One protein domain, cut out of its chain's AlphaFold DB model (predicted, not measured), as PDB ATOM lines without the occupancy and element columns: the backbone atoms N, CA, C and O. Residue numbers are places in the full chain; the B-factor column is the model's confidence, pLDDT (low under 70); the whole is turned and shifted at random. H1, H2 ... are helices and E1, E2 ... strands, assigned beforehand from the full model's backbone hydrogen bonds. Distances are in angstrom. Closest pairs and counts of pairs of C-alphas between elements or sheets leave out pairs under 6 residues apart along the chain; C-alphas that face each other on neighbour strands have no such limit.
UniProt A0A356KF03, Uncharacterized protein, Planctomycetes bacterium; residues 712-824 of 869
ATOM      1  N   GLN A 712     -58.993  76.409   5.613       59.03
ATOM      2  CA  GLN A 712     -60.105  77.245   5.148       59.03
ATOM      3  C   GLN A 712     -60.689  76.748   3.824       59.03
ATOM      4  O   GLN A 712     -61.911  76.640   3.720       59.03
ATOM      5  N   THR A 713     -59.867  76.395   2.830       56.88
ATOM      6  CA  THR A 713     -60.383  75.866   1.557       56.88
ATOM      7  C   THR A 713     -61.031  74.497   1.748       56.88
ATOM      8  O   THR A 713     -62.067  74.222   1.141       56.88
ATOM      9  N   GLN A 714     -60.489  73.649   2.629       59.50
ATOM     10  CA  GLN A 714     -61.095  72.358   2.979       59.50
ATOM     11  C   GLN A 714     -62.421  72.535   3.733       59.50
ATOM     12  O   GLN A 714     -63.404  71.892   3.374       59.50
ATOM     13  N   LEU A 715     -62.494  73.457   4.700       61.78
ATOM     14  CA  LEU A 715     -63.729  73.789   5.414       61.78
ATOM     15  C   LEU A 715     -64.796  74.355   4.470       61.78
ATOM     16  O   LEU A 715     -65.935  73.906   4.519       61.78
ATOM     17  N   LEU A 716     -64.436  75.279   3.575       59.72
ATOM     18  CA  LEU A 716     -65.347  75.817   2.560       59.72
ATOM     19  C   LEU A 716     -65.800  74.740   1.567       59.72
ATOM     20  O   LEU A 716     -66.957  74.740   1.155       59.72
ATOM     21  N   SER A 717     -64.924  73.802   1.199       59.75
ATOM     22  CA  SER A 717     -65.278  72.672   0.328       59.75
ATOM     23  C   SER A 717     -66.224  71.697   1.032       59.75
ATOM     24  O   SER A 717     -67.212  71.272   0.440       59.75
ATOM     25  N   MET A 718     -65.986  71.396   2.311       61.28
ATOM     26  CA  MET A 718     -66.865  70.558   3.131       61.28
ATOM     27  C   MET A 718     -68.215  71.238   3.386       61.28
ATOM     28  O   MET A 718     -69.250  70.612   3.199       61.28
ATOM     29  N   GLN A 719     -68.231  72.532   3.721       62.00
ATOM     30  CA  GLN A 719     -69.459  73.326   3.832       62.00
ATOM     31  C   GLN A 719     -70.232  73.336   2.514       62.00
ATOM     32  O   GLN A 719     -71.443  73.137   2.530       62.00
ATOM     33  N   ARG A 720     -69.551  73.494   1.371       60.44
ATOM     34  CA  ARG A 720     -70.185  73.397   0.050       60.44
ATOM     35  C   ARG A 720     -70.786  72.019  -0.187       60.44
ATOM     36  O   ARG A 720     -71.957  71.969  -0.532       60.44
ATOM     37  N   LEU A 721     -70.061  70.930   0.075       61.25
ATOM     38  CA  LEU A 721     -70.577  69.558  -0.044       61.25
ATOM     39  C   LEU A 721     -71.784  69.302   0.878       61.25
ATOM     40  O   LEU A 721     -72.791  68.772   0.420       61.25
ATOM     41  N   CYS A 722     -71.736  69.739   2.139       59.44
ATOM     42  CA  CYS A 722     -72.858  69.624   3.076       59.44
ATOM     43  C   CYS A 722     -74.038  70.551   2.728       59.44
ATOM     44  O   CYS A 722     -75.175  70.241   3.066       59.44
ATOM     45  N   SER A 723     -73.798  71.679   2.051       58.22
ATOM     46  CA  SER A 723     -74.858  72.550   1.520       58.22
ATOM     47  C   SER A 723     -75.409  72.069   0.172       58.22
ATOM     48  O   SER A 723     -76.532  72.409  -0.194       58.22
ATOM     49  N   ALA A 724     -74.636  71.261  -0.563       59.91
ATOM     50  CA  ALA A 724     -75.012  70.713  -1.859       59.91
ATOM     51  C   ALA A 724     -76.105  69.648  -1.743       59.91
ATOM     52  O   ALA A 724     -76.789  69.392  -2.735       59.91
ATOM     53  N   PHE A 725     -76.313  69.056  -0.560       62.31
ATOM     54  CA  PHE A 725     -77.505  68.262  -0.290       62.31
ATOM     55  C   PHE A 725     -77.902  68.224   1.193       62.31
ATOM     56  O   PHE A 725     -77.065  68.023   2.068       62.31
ATOM     57  N   THR A 726     -79.203  68.330   1.479       67.94
ATOM     58  CA  THR A 726     -79.770  68.055   2.812       67.94
ATOM     59  C   THR A 726     -80.707  66.857   2.738       67.94
ATOM     60  O   THR A 726     -81.669  66.876   1.967       67.94
ATOM     61  N   VAL A 727     -80.451  65.834   3.555       67.75
ATOM     62  CA  VAL A 727     -81.289  64.631   3.644       67.75
ATOM     63  C   VAL A 727     -82.196  64.737   4.864       67.75
ATOM     64  O   VAL A 727     -81.709  64.937   5.974       67.75
ATOM     65  N   THR A 728     -83.502  64.580   4.676       76.31
ATOM     66  CA  THR A 728     -84.478  64.452   5.767       76.31
ATOM     67  C   THR A 728     -85.375  63.238   5.527       76.31
ATOM     68  O   THR A 728     -85.413  62.689   4.427       76.31
ATOM     69  N   VAL A 729     -86.077  62.775   6.564       70.94
ATOM     70  CA  VAL A 729     -87.061  61.691   6.445       70.94
ATOM     71  C   VAL A 729     -88.440  62.256   6.752       70.94
ATOM     72  O   VAL A 729     -88.673  62.793   7.832       70.94
ATOM     73  N   GLU A 730     -89.347  62.151   5.788       75.81
ATOM     74  CA  GLU A 730     -90.750  62.540   5.919       75.81
ATOM     75  C   GLU A 730     -91.594  61.332   6.333       75.81
ATOM     76  O   GLU A 730     -91.291  60.210   5.930       75.81
ATOM     77  N   GLY A 731     -92.670  61.537   7.098       68.62
ATOM     78  CA  GLY A 731     -93.623  60.465   7.431       68.62
ATOM     79  C   GLY A 731     -93.167  59.469   8.509       68.62
ATOM     80  O   GLY A 731     -93.740  58.387   8.625       68.62
ATOM     81  N   GLY A 732     -92.156  59.806   9.316       70.56
ATOM     82  CA  GLY A 732     -91.698  58.965  10.427       70.56
ATOM     83  C   GLY A 732     -90.826  57.794   9.965       70.56
ATOM     84  O   GLY A 732     -89.802  57.999   9.321       70.56
ATOM     85  N   SER A 733     -91.191  56.558  10.320       72.81
ATOM     86  CA  SER A 733     -90.417  55.374   9.916       72.81
ATOM     87  C   SER A 733     -90.491  55.146   8.402       72.81
ATOM     88  O   SER A 733     -91.583  55.042   7.838       72.81
ATOM     89  N   LEU A 734     -89.333  54.945   7.759       67.50
ATOM     90  CA  LEU A 734     -89.202  54.541   6.344       67.50
ATOM     91  C   LEU A 734     -90.054  53.305   5.992       67.50
ATOM     92  O   LEU A 734     -90.510  53.125   4.854       67.50
ATOM     93  N   PHE A 735     -90.301  52.450   6.985       68.38
ATOM     94  CA  PHE A 735     -91.124  51.259   6.837       68.38
ATOM     95  C   PHE A 735     -92.617  51.586   6.680       68.38
ATOM     96  O   PHE A 735     -93.293  50.998   5.834       68.38
ATOM     97  N   ASN A 736     -93.108  52.589   7.414       73.44
ATOM     98  CA  ASN A 736     -94.526  52.954   7.533       73.44
ATOM     99  C   ASN A 736     -94.979  53.976   6.476       73.44
ATOM    100  O   ASN A 736     -95.840  54.809   6.731       73.44
ATOM    101  N   GLY A 737     -94.392  53.923   5.280       69.31
ATOM    102  CA  GLY A 737     -94.672  54.885   4.211       69.31
ATOM    103  C   GLY A 737     -93.777  56.123   4.220       69.31
ATOM    104  O   GLY A 737     -93.877  56.914   3.285       69.31
ATOM    105  N   GLY A 738     -92.868  56.258   5.192       75.94
ATOM    106  CA  GLY A 738     -91.902  57.349   5.210       75.94
ATOM    107  C   GLY A 738     -91.028  57.394   3.951       75.94
ATOM    108  O   GLY A 738     -90.673  56.360   3.372       75.94
ATOM    109  N   ALA A 739     -90.686  58.607   3.525       76.38
ATOM    110  CA  ALA A 739     -89.878  58.875   2.342       76.38
ATOM    111  C   ALA A 739     -88.574  59.570   2.738       76.38
ATOM    112  O   ALA A 739     -88.572  60.472   3.575       76.38
ATOM    113  N   VAL A 740     -87.467  59.188   2.101       74.00
ATOM    114  CA  VAL A 740     -86.235  59.977   2.189       74.00
ATOM    115  C   VAL A 740     -86.408  61.182   1.277       74.00
ATOM    116  O   VAL A 740     -86.519  61.023   0.062       74.00
ATOM    117  N   ILE A 741     -86.433  62.379   1.850       76.44
ATOM    118  CA  ILE A 741     -86.309  63.614   1.087       76.44
ATOM    119  C   ILE A 741     -84.820  63.885   0.889       76.44
ATOM    120  O   ILE A 741     -84.106  64.207   1.839       76.44
ATOM    121  N   VAL A 742     -84.346  63.804  -0.350       73.56
ATOM    122  CA  VAL A 742     -83.019  64.305  -0.719       73.56
ATOM    123  C   VAL A 742     -83.206  65.665  -1.361       73.56
ATOM    124  O   VAL A 742     -83.649  65.775  -2.503       73.56
ATOM    125  N   THR A 743     -82.889  66.714  -0.613       72.12
ATOM    126  CA  THR A 743     -82.839  68.056  -1.180       72.12
ATOM    127  C   THR A 743     -81.468  68.267  -1.809       72.12
ATOM    128  O   THR A 743     -80.482  68.153  -1.092       72.12
ATOM    129  N   LEU A 744     -81.385  68.595  -3.097       67.44
ATOM    130  CA  LEU A 744     -80.129  68.855  -3.806       67.44
ATOM    131  C   LEU A 744     -79.987  70.350  -4.134       67.44
ATOM    132  O   LEU A 744     -80.971  71.032  -4.429       67.44
ATOM    133  N   GLY A 745     -78.753  70.852  -4.066       66.38
ATOM    134  CA  GLY A 745     -78.355  72.208  -4.449       66.38
ATOM    135  C   GLY A 745     -78.196  72.371  -5.966       66.38
ATOM    136  O   GLY A 745     -78.937  71.779  -6.747       66.38
ATOM    137  N   GLN A 746     -77.231  73.187  -6.401       61.69
ATOM    138  CA  GLN A 746     -76.959  73.426  -7.828       61.69
ATOM    139  C   GLN A 746     -76.321  72.201  -8.508       61.69
ATOM    140  O   GLN A 746     -75.107  72.029  -8.477       61.69
ATOM    141  N   LEU A 747     -77.140  71.357  -9.136       60.00
ATOM    142  CA  LEU A 747     -76.691  70.211  -9.937       60.00
ATOM    143  C   LEU A 747     -76.247  70.635 -11.344       60.00
ATOM    144  O   LEU A 747     -76.776  71.594 -11.906       60.00
ATOM    145  N   THR A 748     -75.344  69.866 -11.956       63.72
ATOM    146  CA  THR A 748     -74.991  69.996 -13.380       63.72
ATOM    147  C   THR A 748     -75.648  68.910 -14.233       63.72
ATOM    148  O   THR A 748     -76.201  67.936 -13.723       63.72
ATOM    149  N   LEU A 749     -75.598  69.057 -15.563       61.94
ATOM    150  CA  LEU A 749     -76.069  68.032 -16.514       61.94
ATOM    151  C   LEU A 749     -75.291  66.709 -16.406       61.94
ATOM    152  O   LEU A 749     -75.817  65.653 -16.745       61.94
ATOM    153  N   GLU A 750     -74.056  66.758 -15.905       62.91
ATOM    154  CA  GLU A 750     -73.215  65.577 -15.683       62.91
ATOM    155  C   GLU A 750     -73.506  64.873 -14.343       62.91
ATOM    156  O   GLU A 750     -73.072  63.737 -14.150       62.91
ATOM    157  N   SER A 751     -74.250  65.512 -13.426       60.81
ATOM    158  CA  SER A 751     -74.553  64.964 -12.102       60.81
ATOM    159  C   SER A 751     -75.363  63.669 -12.177       60.81
ATOM    160  O   SER A 751     -76.475  63.630 -12.700       60.81
ATOM    161  N   ARG A 752     -74.813  62.605 -11.583       66.50
ATOM    162  CA  ARG A 752     -75.467  61.301 -11.412       66.50
ATOM    163  C   ARG A 752     -75.735  61.067  -9.938       66.50
ATOM    164  O   ARG A 752     -74.786  61.090  -9.154       66.50
ATOM    165  N   LEU A 753     -76.990  60.817  -9.577       71.25
ATOM    166  CA  LEU A 753     -77.371  60.472  -8.212       71.25
ATOM    167  C   LEU A 753     -77.762  58.994  -8.150       71.25
ATOM    168  O   LEU A 753     -78.780  58.600  -8.707       71.25
ATOM    169  N   GLU A 754     -76.990  58.169  -7.455       77.56
ATOM    170  CA  GLU A 754     -77.381  56.800  -7.126       77.56
ATOM    171  C   GLU A 754     -77.880  56.763  -5.680       77.56
ATOM    172  O   GLU A 754     -77.161  57.127  -4.750       77.56
ATOM    173  N   VAL A 755     -79.118  56.311  -5.475       76.31
ATOM    174  CA  VAL A 755     -79.629  56.036  -4.126       76.31
ATOM    175  C   VAL A 755     -79.621  54.534  -3.897       76.31
ATOM    176  O   VAL A 755     -80.093  53.765  -4.733       76.31
ATOM    177  N   ILE A 756     -79.038  54.128  -2.773       80.88
ATOM    178  CA  ILE A 756     -78.798  52.744  -2.383       80.88
ATOM    179  C   ILE A 756     -79.507  52.507  -1.050       80.88
ATOM    180  O   ILE A 756     -79.075  53.004  -0.010       80.88
ATOM    181  N   TRP A 757     -80.588  51.736  -1.070       81.44
ATOM    182  CA  TRP A 757     -81.245  51.232   0.133       81.44
ATOM    183  C   TRP A 757     -80.603  49.907   0.497       81.44
ATOM    184  O   TRP A 757     -80.410  49.048  -0.362       81.44
ATOM    185  N   ASP A 758     -80.248  49.750   1.761       83.31
ATOM    186  CA  ASP A 758     -79.465  48.620   2.224       83.31
ATOM    187  C   ASP A 758     -79.934  48.244   3.626       83.31
ATOM    188  O   ASP A 758     -79.644  48.936   4.607       83.31
ATOM    189  N   ALA A 759     -80.734  47.183   3.682       83.31
ATOM    190  CA  ALA A 759     -81.382  46.700   4.888       83.31
ATOM    191  C   ALA A 759     -80.829  45.335   5.287       83.31
ATOM    192  O   ALA A 759     -80.625  44.459   4.447       83.31
ATOM    193  N   GLU A 760     -80.621  45.128   6.580       85.50
ATOM    194  CA  GLU A 760     -80.159  43.859   7.126       85.50
ATOM    195  C   GLU A 760     -81.210  43.275   8.067       85.50
ATOM    196  O   GLU A 760     -81.651  43.935   9.009       85.50
ATOM    197  N   ALA A 761     -81.607  42.028   7.816       87.44
ATOM    198  CA  ALA A 761     -82.689  41.380   8.542       87.44
ATOM    199  C   ALA A 761     -82.471  39.871   8.721       87.44
ATOM    200  O   ALA A 761     -81.754  39.214   7.959       87.44
ATOM    201  N   ASN A 762     -83.110  39.325   9.754       86.25
ATOM    202  CA  ASN A 762     -83.058  37.916  10.114       86.25
ATOM    203  C   ASN A 762     -84.343  37.217   9.658       86.25
ATOM    204  O   ASN A 762     -85.437  37.532  10.128       86.25
ATOM    205  N   PHE A 763     -84.202  36.225   8.789       89.12
ATOM    206  CA  PHE A 763     -85.260  35.354   8.287       89.12
ATOM    207  C   PHE A 763     -85.182  34.015   9.031       89.12
ATOM    208  O   PHE A 763     -84.727  32.993   8.515       89.12
ATOM    209  N   GLY A 764     -85.538  34.051  10.318       90.56
ATOM    210  CA  GLY A 764     -85.304  32.944  11.244       90.56
ATOM    211  C   GLY A 764     -83.815  32.794  11.554       90.56
ATOM    212  O   GLY A 764     -83.233  33.653  12.210       90.56
ATOM    213  N   VAL A 765     -83.206  31.699  11.090       83.44
ATOM    214  CA  VAL A 765     -81.773  31.401  11.297       83.44
ATOM    215  C   VAL A 765     -80.889  32.061  10.227       83.44
ATOM    216  O   VAL A 765     -79.693  32.249  10.440       83.44
ATOM    217  N   GLU A 766     -81.453  32.426   9.072       85.31
ATOM    218  CA  GLU A 766     -80.693  33.021   7.970       85.31
ATOM    219  C   GLU A 766     -80.653  34.551   8.086       85.31
ATOM    220  O   GLU A 766     -81.686  35.212   8.173       85.31
ATOM    221  N   ARG A 767     -79.453  35.132   8.047       87.12
ATOM    222  CA  ARG A 767     -79.248  36.585   8.015       87.12
ATOM    223  C   ARG A 767     -79.061  37.031   6.569       87.12
ATOM    224  O   ARG A 767     -78.118  36.587   5.916       87.12
ATOM    225  N   ARG A 768     -79.930  37.917   6.078       87.00
ATOM    226  CA  ARG A 768     -79.873  38.451   4.710       87.00
ATOM    227  C   ARG A 768     -79.655  39.957   4.721       87.00
ATOM    228  O   ARG A 768     -80.228  40.680   5.535       87.00
ATOM    229  N   ARG A 769     -78.838  40.417   3.774       87.69
ATOM    230  CA  ARG A 769     -78.638  41.830   3.453       87.69
ATOM    231  C   ARG A 769     -79.299  42.106   2.111       87.69
ATOM    232  O   ARG A 769     -78.914  41.517   1.104       87.69
ATOM    233  N   LEU A 770     -80.307  42.964   2.125       84.75
ATOM    234  CA  LEU A 770     -81.109  43.348   0.973       84.75
ATOM    235  C   LEU A 770     -80.645  44.725   0.510       84.75
ATOM    236  O   LEU A 770     -80.989  45.742   1.111       84.75
ATOM    237  N   THR A 771     -79.841  44.745  -0.550       85.19
ATOM    238  CA  THR A 771     -79.327  45.979  -1.144       85.19
ATOM    239  C   THR A 771     -80.000  46.225  -2.492       85.19
ATOM    240  O   THR A 771     -79.894  45.409  -3.406       85.19
ATOM    241  N   ARG A 772     -80.649  47.380  -2.644       84.81
ATOM    242  CA  ARG A 772     -81.187  47.875  -3.915       84.81
ATOM    243  C   ARG A 772     -80.531  49.205  -4.225       84.81
ATOM    244  O   ARG A 772     -80.571  50.095  -3.384       84.81
ATOM    245  N   SER A 773     -79.996  49.378  -5.430       81.12
ATOM    246  CA  SER A 773     -79.685  50.712  -5.939       81.12
ATOM    247  C   SER A 773     -80.644  51.135  -7.045       81.12
ATOM    248  O   SER A 773     -81.200  50.312  -7.782       81.12
ATOM    249  N   ARG A 774     -80.883  52.444  -7.117       79.75
ATOM    250  CA  ARG A 774     -81.588  53.116  -8.204       79.75
ATOM    251  C   ARG A 774     -80.724  54.296  -8.649       79.75
ATOM    252  O   ARG A 774     -80.711  55.315  -7.954       79.75
ATOM    253  N   PRO A 775     -80.009  54.180  -9.778       76.69
ATOM    254  CA  PRO A 775     -79.409  55.341 -10.409       76.69
ATOM    255  C   PRO A 775     -80.515  56.260 -10.949       76.69
ATOM    256  O   PRO A 775     -81.506  55.803 -11.523       76.69
ATOM    257  N   LEU A 776     -80.337  57.559 -10.739       70.81
ATOM    258  CA  LEU A 776     -81.082  58.652 -11.347       70.81
ATOM    259  C   LEU A 776     -80.078  59.411 -12.224       70.81
ATOM    260  O   LEU A 776     -79.170  60.078 -11.719       70.81
ATOM    261  N   GLU A 777     -80.203  59.245 -13.541       65.69
ATOM    262  CA  GLU A 777     -79.231  59.741 -14.521       65.69
ATOM    263  C   GLU A 777     -79.817  60.832 -15.429       65.69
ATOM    264  O   GLU A 777     -80.955  60.726 -15.900       65.69
ATOM    265  N   GLY A 778     -78.990  61.838 -15.735       60.53
ATOM    266  CA  GLY A 778     -79.123  62.717 -16.902       60.53
ATOM    267  C   GLY A 778     -80.471  63.428 -17.034       60.53
ATOM    268  O   GLY A 778     -80.964  64.028 -16.080       60.53
ATOM    269  N   GLU A 779     -81.061  63.357 -18.231       55.22
ATOM    270  CA  GLU A 779     -82.349  63.984 -18.560       55.22
ATOM    271  C   GLU A 779     -83.467  63.544 -17.609       55.22
ATOM    272  O   GLU A 779     -84.241  64.382 -17.177       55.22
ATOM    273  N   SER A 780     -83.503  62.284 -17.153       58.84
ATOM    274  CA  SER A 780     -84.543  61.843 -16.207       58.84
ATOM    275  C   SER A 780     -84.443  62.516 -14.836       58.84
ATOM    276  O   SER A 780     -85.460  62.705 -14.168       58.84
ATOM    277  N   LEU A 781     -83.229  62.900 -14.421       62.75
ATOM    278  CA  LEU A 781     -83.029  63.748 -13.256       62.75
ATOM    279  C   LEU A 781     -83.519  65.159 -13.603       62.75
ATOM    280  O   LEU A 781     -84.480  65.596 -12.983       62.75
ATOM    281  N   HIS A 782     -82.949  65.805 -14.633       61.91
ATOM    282  CA  HIS A 782     -83.245  67.188 -15.072       61.91
ATOM    283  C   HIS A 782     -84.729  67.477 -15.360       61.91
ATOM    284  O   HIS A 782     -85.270  68.453 -14.843       61.91
ATOM    285  N   ASP A 783     -85.422  66.596 -16.077       64.06
ATOM    286  CA  ASP A 783     -86.863  66.678 -16.342       64.06
ATOM    287  C   ASP A 783     -87.691  66.564 -15.051       64.06
ATOM    288  O   ASP A 783     -88.733  67.206 -14.921       64.06
ATOM    289  N   SER A 784     -87.203  65.800 -14.064       56.75
ATOM    290  CA  SER A 784     -87.804  65.714 -12.725       56.75
ATOM    291  C   SER A 784     -87.459  66.915 -11.828       56.75
ATOM    292  O   SER A 784     -88.128  67.108 -10.814       56.75
ATOM    293  N   LEU A 785     -86.440  67.722 -12.163       56.94
ATOM    294  CA  LEU A 785     -86.119  68.976 -11.454       56.94
ATOM    295  C   LEU A 785     -87.038  70.122 -11.904       56.94
ATOM    296  O   LEU A 785     -87.306  71.046 -11.136       56.94
ATOM    297  N   GLY A 786     -87.508  70.073 -13.155       52.56
ATOM    298  CA  GLY A 786     -88.202  71.183 -13.800       52.56
ATOM    299  C   GLY A 786     -87.308  72.420 -13.975       52.56
ATOM    300  O   GLY A 786     -86.121  72.422 -13.656       52.56
ATOM    301  N   ARG A 787     -87.881  73.524 -14.468       50.97
ATOM    302  CA  ARG A 787     -87.162  74.807 -14.635       50.97
ATOM    303  C   ARG A 787     -87.037  75.602 -13.326       50.97
ATOM    304  O   ARG A 787     -87.115  76.828 -13.341       50.97
ATOM    305  N   HIS A 788     -86.907  74.922 -12.192       46.97
ATOM    306  CA  HIS A 788     -86.806  75.570 -10.891       46.97
ATOM    307  C   HIS A 788     -85.340  75.867 -10.571       46.97
ATOM    308  O   HIS A 788     -84.586  75.004 -10.121       46.97
ATOM    309  N   GLU A 789     -84.935  77.113 -10.824       48.97
ATOM    310  CA  GLU A 789     -83.660  77.636 -10.342       48.97
ATOM    311  C   GLU A 789     -83.652  77.633  -8.809       48.97
ATOM    312  O   GLU A 789     -84.270  78.472  -8.158       48.97
ATOM    313  N   GLY A 790     -82.926  76.673  -8.236       55.56
ATOM    314  CA  GLY A 790     -82.721  76.562  -6.797       55.56
ATOM    315  C   GLY A 790     -83.556  75.467  -6.135       55.56
ATOM    316  O   GLY A 790     -84.777  75.544  -6.051       55.56
ATOM    317  N   ARG A 791     -82.835  74.510  -5.539       56.97
ATOM    318  CA  ARG A 791     -83.318  73.527  -4.560       56.97
ATOM    319  C   ARG A 791     -84.297  72.475  -5.105       56.97
ATOM    320  O   ARG A 791     -85.512  72.583  -4.992       56.97
ATOM    321  N   VAL A 792     -83.731  71.372  -5.584       62.34
ATOM    322  CA  VAL A 792     -84.473  70.163  -5.978       62.34
ATOM    323  C   VAL A 792     -84.873  69.376  -4.739       62.34
ATOM    324  O   VAL A 792     -84.032  69.165  -3.874       62.34
ATOM    325  N   VAL A 793     -86.102  68.862  -4.677       65.19
ATOM    326  CA  VAL A 793     -86.596  68.035  -3.563       65.19
ATOM    327  C   VAL A 793     -87.001  66.650  -4.080       65.19
ATOM    328  O   VAL A 793     -88.113  66.455  -4.565       65.19
ATOM    329  N   LEU A 794     -86.106  65.665  -3.977       72.19
ATOM    330  CA  LEU A 794     -86.393  64.281  -4.364       72.19
ATOM    331  C   LEU A 794     -87.056  63.533  -3.204       72.19
ATOM    332  O   LEU A 794     -86.382  63.141  -2.254       72.19
ATOM    333  N   ARG A 795     -88.365  63.284  -3.297       77.25
ATOM    334  CA  ARG A 795     -89.074  62.360  -2.399       77.25
ATOM    335  C   ARG A 795     -88.882  60.925  -2.878       77.25
ATOM    336  O   ARG A 795     -89.452  60.508  -3.886       77.25
ATOM    337  N   LEU A 796     -88.075  60.166  -2.147       80.06
ATOM    338  CA  LEU A 796     -87.699  58.799  -2.477       80.06
ATOM    339  C   LEU A 796     -88.379  57.817  -1.507       80.06
ATOM    340  O   LEU A 796     -87.909  57.649  -0.376       80.06
ATOM    341  N   PRO A 797     -89.495  57.173  -1.906       80.38
ATOM    342  CA  PRO A 797     -90.164  56.190  -1.065       80.38
ATOM    343  C   PRO A 797     -89.282  54.951  -0.883       80.38
ATOM    344  O   PRO A 797     -88.549  54.556  -1.793       80.38
ATOM    345  N   PHE A 798     -89.381  54.313   0.283       79.69
ATOM    346  CA  PHE A 798     -88.685  53.055   0.538       79.69
ATOM    347  C   PHE A 798     -89.113  51.973  -0.483       79.69
ATOM    348  O   PHE A 798     -90.323  51.812  -0.692       79.69
ATOM    349  N   PRO A 799     -88.172  51.249  -1.132       84.75
ATOM    350  CA  PRO A 799     -88.483  50.345  -2.236       84.75
ATOM    351  C   PRO A 799     -89.507  49.276  -1.849       84.75
ATOM    352  O   PRO A 799     -89.386  48.620  -0.814       84.75
ATOM    353  N   ALA A 800     -90.535  49.115  -2.684       85.62
ATOM    354  CA  ALA A 800     -91.645  48.210  -2.400       85.62
ATOM    355  C   ALA A 800     -91.200  46.740  -2.363       85.62
ATOM    356  O   ALA A 800     -91.704  45.987  -1.542       85.62
ATOM    357  N   ASP A 801     -90.232  46.352  -3.196       84.12
ATOM    358  CA  ASP A 801     -89.613  45.024  -3.204       84.12
ATOM    359  C   ASP A 801     -88.890  44.727  -1.883       84.12
ATOM    360  O   ASP A 801     -89.259  43.769  -1.205       84.12
ATOM    361  N   ILE A 802     -87.979  45.605  -1.435       84.62
ATOM    362  CA  ILE A 802     -87.349  45.458  -0.110       84.62
ATOM    363  C   ILE A 802     -88.417  45.462   0.997       84.62
ATOM    364  O   ILE A 802     -88.345  44.656   1.921       84.62
ATOM    365  N   ARG A 803     -89.438  46.330   0.923       84.88
ATOM    366  CA  ARG A 803     -90.522  46.364   1.922       84.88
ATOM    367  C   ARG A 803     -91.309  45.054   1.965       84.88
ATOM    368  O   ARG A 803     -91.724  44.654   3.047       84.88
ATOM    369  N   HIS A 804     -91.549  44.415   0.821       87.19
ATOM    370  CA  HIS A 804     -92.231  43.126   0.753       87.19
ATOM    371  C   HIS A 804     -91.369  42.012   1.346       87.19
ATOM    372  O   HIS A 804     -91.869  41.281   2.190       87.19
ATOM    373  N   GLU A 805     -90.084  41.938   0.998       85.12
ATOM    374  CA  GLU A 805     -89.172  40.947   1.579       85.12
ATOM    375  C   GLU A 805     -89.007  41.141   3.094       85.12
ATOM    376  O   GLU A 805     -89.105  40.186   3.857       85.12
ATOM    377  N   LEU A 806     -88.853  42.378   3.576       86.00
ATOM    378  CA  LEU A 806     -88.710  42.663   5.009       86.00
ATOM    379  C   LEU A 806     -89.987  42.426   5.840       86.00
ATOM    380  O   LEU A 806     -89.892  42.432   7.065       86.00
ATOM    381  N   ARG A 807     -91.165  42.202   5.234       87.12
ATOM    382  CA  ARG A 807     -92.365  41.764   5.981       87.12
ATOM    383  C   ARG A 807     -92.250  40.331   6.492       87.12
ATOM    384  O   ARG A 807     -92.843  40.024   7.520       87.12
ATOM    385  N   ASP A 808     -91.487  39.492   5.796       88.19
ATOM    386  CA  ASP A 808     -91.280  38.088   6.158       88.19
ATOM    387  C   ASP A 808     -90.068  37.907   7.099       88.19
ATOM    388  O   ASP A 808     -89.721  36.786   7.486       88.19
ATOM    389  N   ALA A 809     -89.405  39.004   7.484       87.00
ATOM    390  CA  ALA A 809     -88.311  38.992   8.445       87.00
ATOM    391  C   ALA A 809     -88.822  38.846   9.888       87.00
ATOM    392  O   ALA A 809     -89.751  39.523  10.318       87.00
ATOM    393  N   VAL A 810     -88.138  38.014  10.674       86.50
ATOM    394  CA  VAL A 810     -88.390  37.832  12.115       86.50
ATOM    395  C   VAL A 810     -87.897  39.038  12.918       86.50
ATOM    396  O   VAL A 810     -88.474  39.389  13.942       86.50
ATOM    397  N   SER A 811     -86.815  39.675  12.470       87.00
ATOM    398  CA  SER A 811     -86.348  40.961  12.997       87.00
ATOM    399  C   SER A 811     -85.560  41.721  11.937       87.00
ATOM    400  O   SER A 811     -84.774  41.134  11.190       87.00
ATOM    401  N   ILE A 812     -85.749  43.037  11.896       84.19
ATOM    402  CA  ILE A 812     -84.944  43.959  11.094       84.19
ATOM    403  C   ILE A 812     -83.867  44.524  12.017       84.19
ATOM    404  O   ILE A 812     -84.180  44.977  13.116       84.19
ATOM    405  N   ARG A 813     -82.601  44.459  11.600       82.12
ATOM    406  CA  ARG A 813     -81.459  44.910  12.404       82.12
ATOM    407  C   ARG A 813     -81.035  46.333  12.064       82.12
ATOM    408  O   ARG A 813     -80.732  47.101  12.969       82.12
ATOM    409  N   ASP A 814     -80.961  46.647  10.775       80.81
ATOM    410  CA  ASP A 814     -80.561  47.962  10.274       80.81
ATOM    411  C   ASP A 814     -81.293  48.250   8.955       80.81
ATOM    412  O   ASP A 814     -81.550  47.338   8.162       80.81
ATOM    413  N   ILE A 815     -81.624  49.517   8.721       75.38
ATOM    414  CA  ILE A 815     -82.075  50.044   7.434       75.38
ATOM    415  C   ILE A 815     -81.270  51.312   7.176       75.38
ATOM    416  O   ILE A 815     -81.570  52.379   7.710       75.38
ATOM    417  N   SER A 816     -80.281  51.201   6.296       77.19
ATOM    418  CA  SER A 816     -79.476  52.332   5.855       77.19
ATOM    419  C   SER A 816     -79.902  52.788   4.458       77.19
ATOM    420  O   SER A 816     -80.267  51.984   3.596       77.19
ATOM    421  N   VAL A 817     -79.848  54.099   4.219       71.19
ATOM    422  CA  VAL A 817     -79.980  54.679   2.880       71.19
ATOM    423  C   VAL A 817     -78.716  55.469   2.596       71.19
ATOM    424  O   VAL A 817     -78.414  56.449   3.273       71.19
ATOM    425  N   ARG A 818     -77.955  55.015   1.603       76.06
ATOM    426  CA  ARG A 818     -76.729  55.655   1.133       76.06
ATOM    427  C   ARG A 818     -77.044  56.406  -0.152       76.06
ATOM    428  O   ARG A 818     -77.654  55.855  -1.063       76.06
ATOM    429  N   ILE A 819     -76.637  57.666  -0.216       70.06
ATOM    430  CA  ILE A 819     -76.793  58.513  -1.398       70.06
ATOM    431  C   ILE A 819     -75.398  58.766  -1.945       70.06
ATOM    432  O   ILE A 819     -74.506  59.202  -1.217       70.06
ATOM    433  N   ARG A 820     -75.214  58.458  -3.222       73.00
ATOM    434  CA  ARG A 820     -73.970  58.613  -3.958       73.00
ATOM    435  C   ARG A 820     -74.188  59.629  -5.071       73.00
ATOM    436  O   ARG A 820     -75.185  59.567  -5.782       73.00
ATOM    437  N   LEU A 821     -73.256  60.564  -5.205       67.81
ATOM    438  CA  LEU A 821     -73.287  61.628  -6.202       67.81
ATOM    439  C   LEU A 821     -71.950  61.612  -6.946       67.81
ATOM    440  O   LEU A 821     -70.945  62.061  -6.404       67.81
ATOM    441  N   ASP A 822     -71.924  61.054  -8.157       61.81
ATOM    442  CA  ASP A 822     -70.666  60.793  -8.882       61.81
ATOM    443  C   ASP A 822     -70.151  61.998  -9.701       61.81
ATOM    444  O   ASP A 822     -69.057  61.931 -10.259       61.81
ATOM    445  N   ALA A 823     -70.902  63.106  -9.772       56.44
ATOM    446  CA  ALA A 823     -70.433  64.364 -10.366       56.44
ATOM    447  C   ALA A 823     -71.202  65.592  -9.840       56.44
ATOM    448  O   ALA A 823     -72.421  65.547  -9.650       56.44
ATOM    449  N   PHE A 824     -70.495  66.709  -9.653       49.06
ATOM    450  CA  PHE A 824     -71.056  68.006  -9.261       49.06
ATOM    451  C   PHE A 824     -70.184  69.133  -9.839       49.06
ATOM    452  O   PHE A 824     -68.989  69.205  -9.548       49.06
TER     453      PHE A 824
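AT A GLANCE: This is residues 712 to 824 of the 869 residues of an uncharacterized protein of Planctomycetes bacterium (UniProt A0A356KF03). A long, narrow sheet of three strands, E4, E3 and E6, makes most of the length, with H3 over one face toward the turn between E3 and E4; a shorter three-stranded sheet, E1, E2 and E5, sits toward the other end. H2 grazes both sheets there, and residues 712 to 719, within H1, stick out. The printed part has 113 residues, class mixed, with three named helices and six named strands in the order H1 E1 E2 E3 E4 H2 E5 H3 E6; both sheets are antiparallel. It is only just loose, close to compact, with a radius of gyration of the C-alphas of 16.3 A and spans of 49 by 35 by 24 A.

HOW THE PARTS SIT: After H1, residues 712 to 724, E1, residues 725 to 730, forms a hairpin with E2, residues 739 to 744; N 728 and O 741, 2.9 A apart, are within hydrogen-bond range. E3, residues 753 to 763, forms a hairpin with E4, residues 766 to 776, with N 770 and O 759 at 2.8 A. H2, residues 778 to 785, precedes E5, residues 792 to 797, antiparallel to E2 with N 742 and O 794 at 2.9 A. H3, residues 800 to 808, lies over E4 and E3 at a height over the sheet of 9.1 A; its closest C-alphas to E4 are Ile 802 and Leu 770, 6.7 A. E6, residues 811 to 821, is antiparallel to E3, with N 756 and O 818 at 2.8 A. E2 and E6 are only just apart, at 8.2 A. Every O i to N i+4 pair is within range in H1, 3 of 4 in H2 and 4 of 5 in H3.

IN THESE COORDINATES: H1 begins at C-alpha 712 (-60.105, 77.245, 5.148) and spans 17.7 A. E3 and E6 each span 31.1 A and E4 32.1 A; E6 ends at C-alpha 821 (-73.287, 61.628, -6.202).

THE WHOLE: The C-alphas of Gln 712 and Gly 764, the farthest apart, are 51.3 A apart. The printed part has no cut, and no link is long. Its mean pLDDT is 71.8; 50 residues are under 70, among them 712 to 727 and 777 to 793.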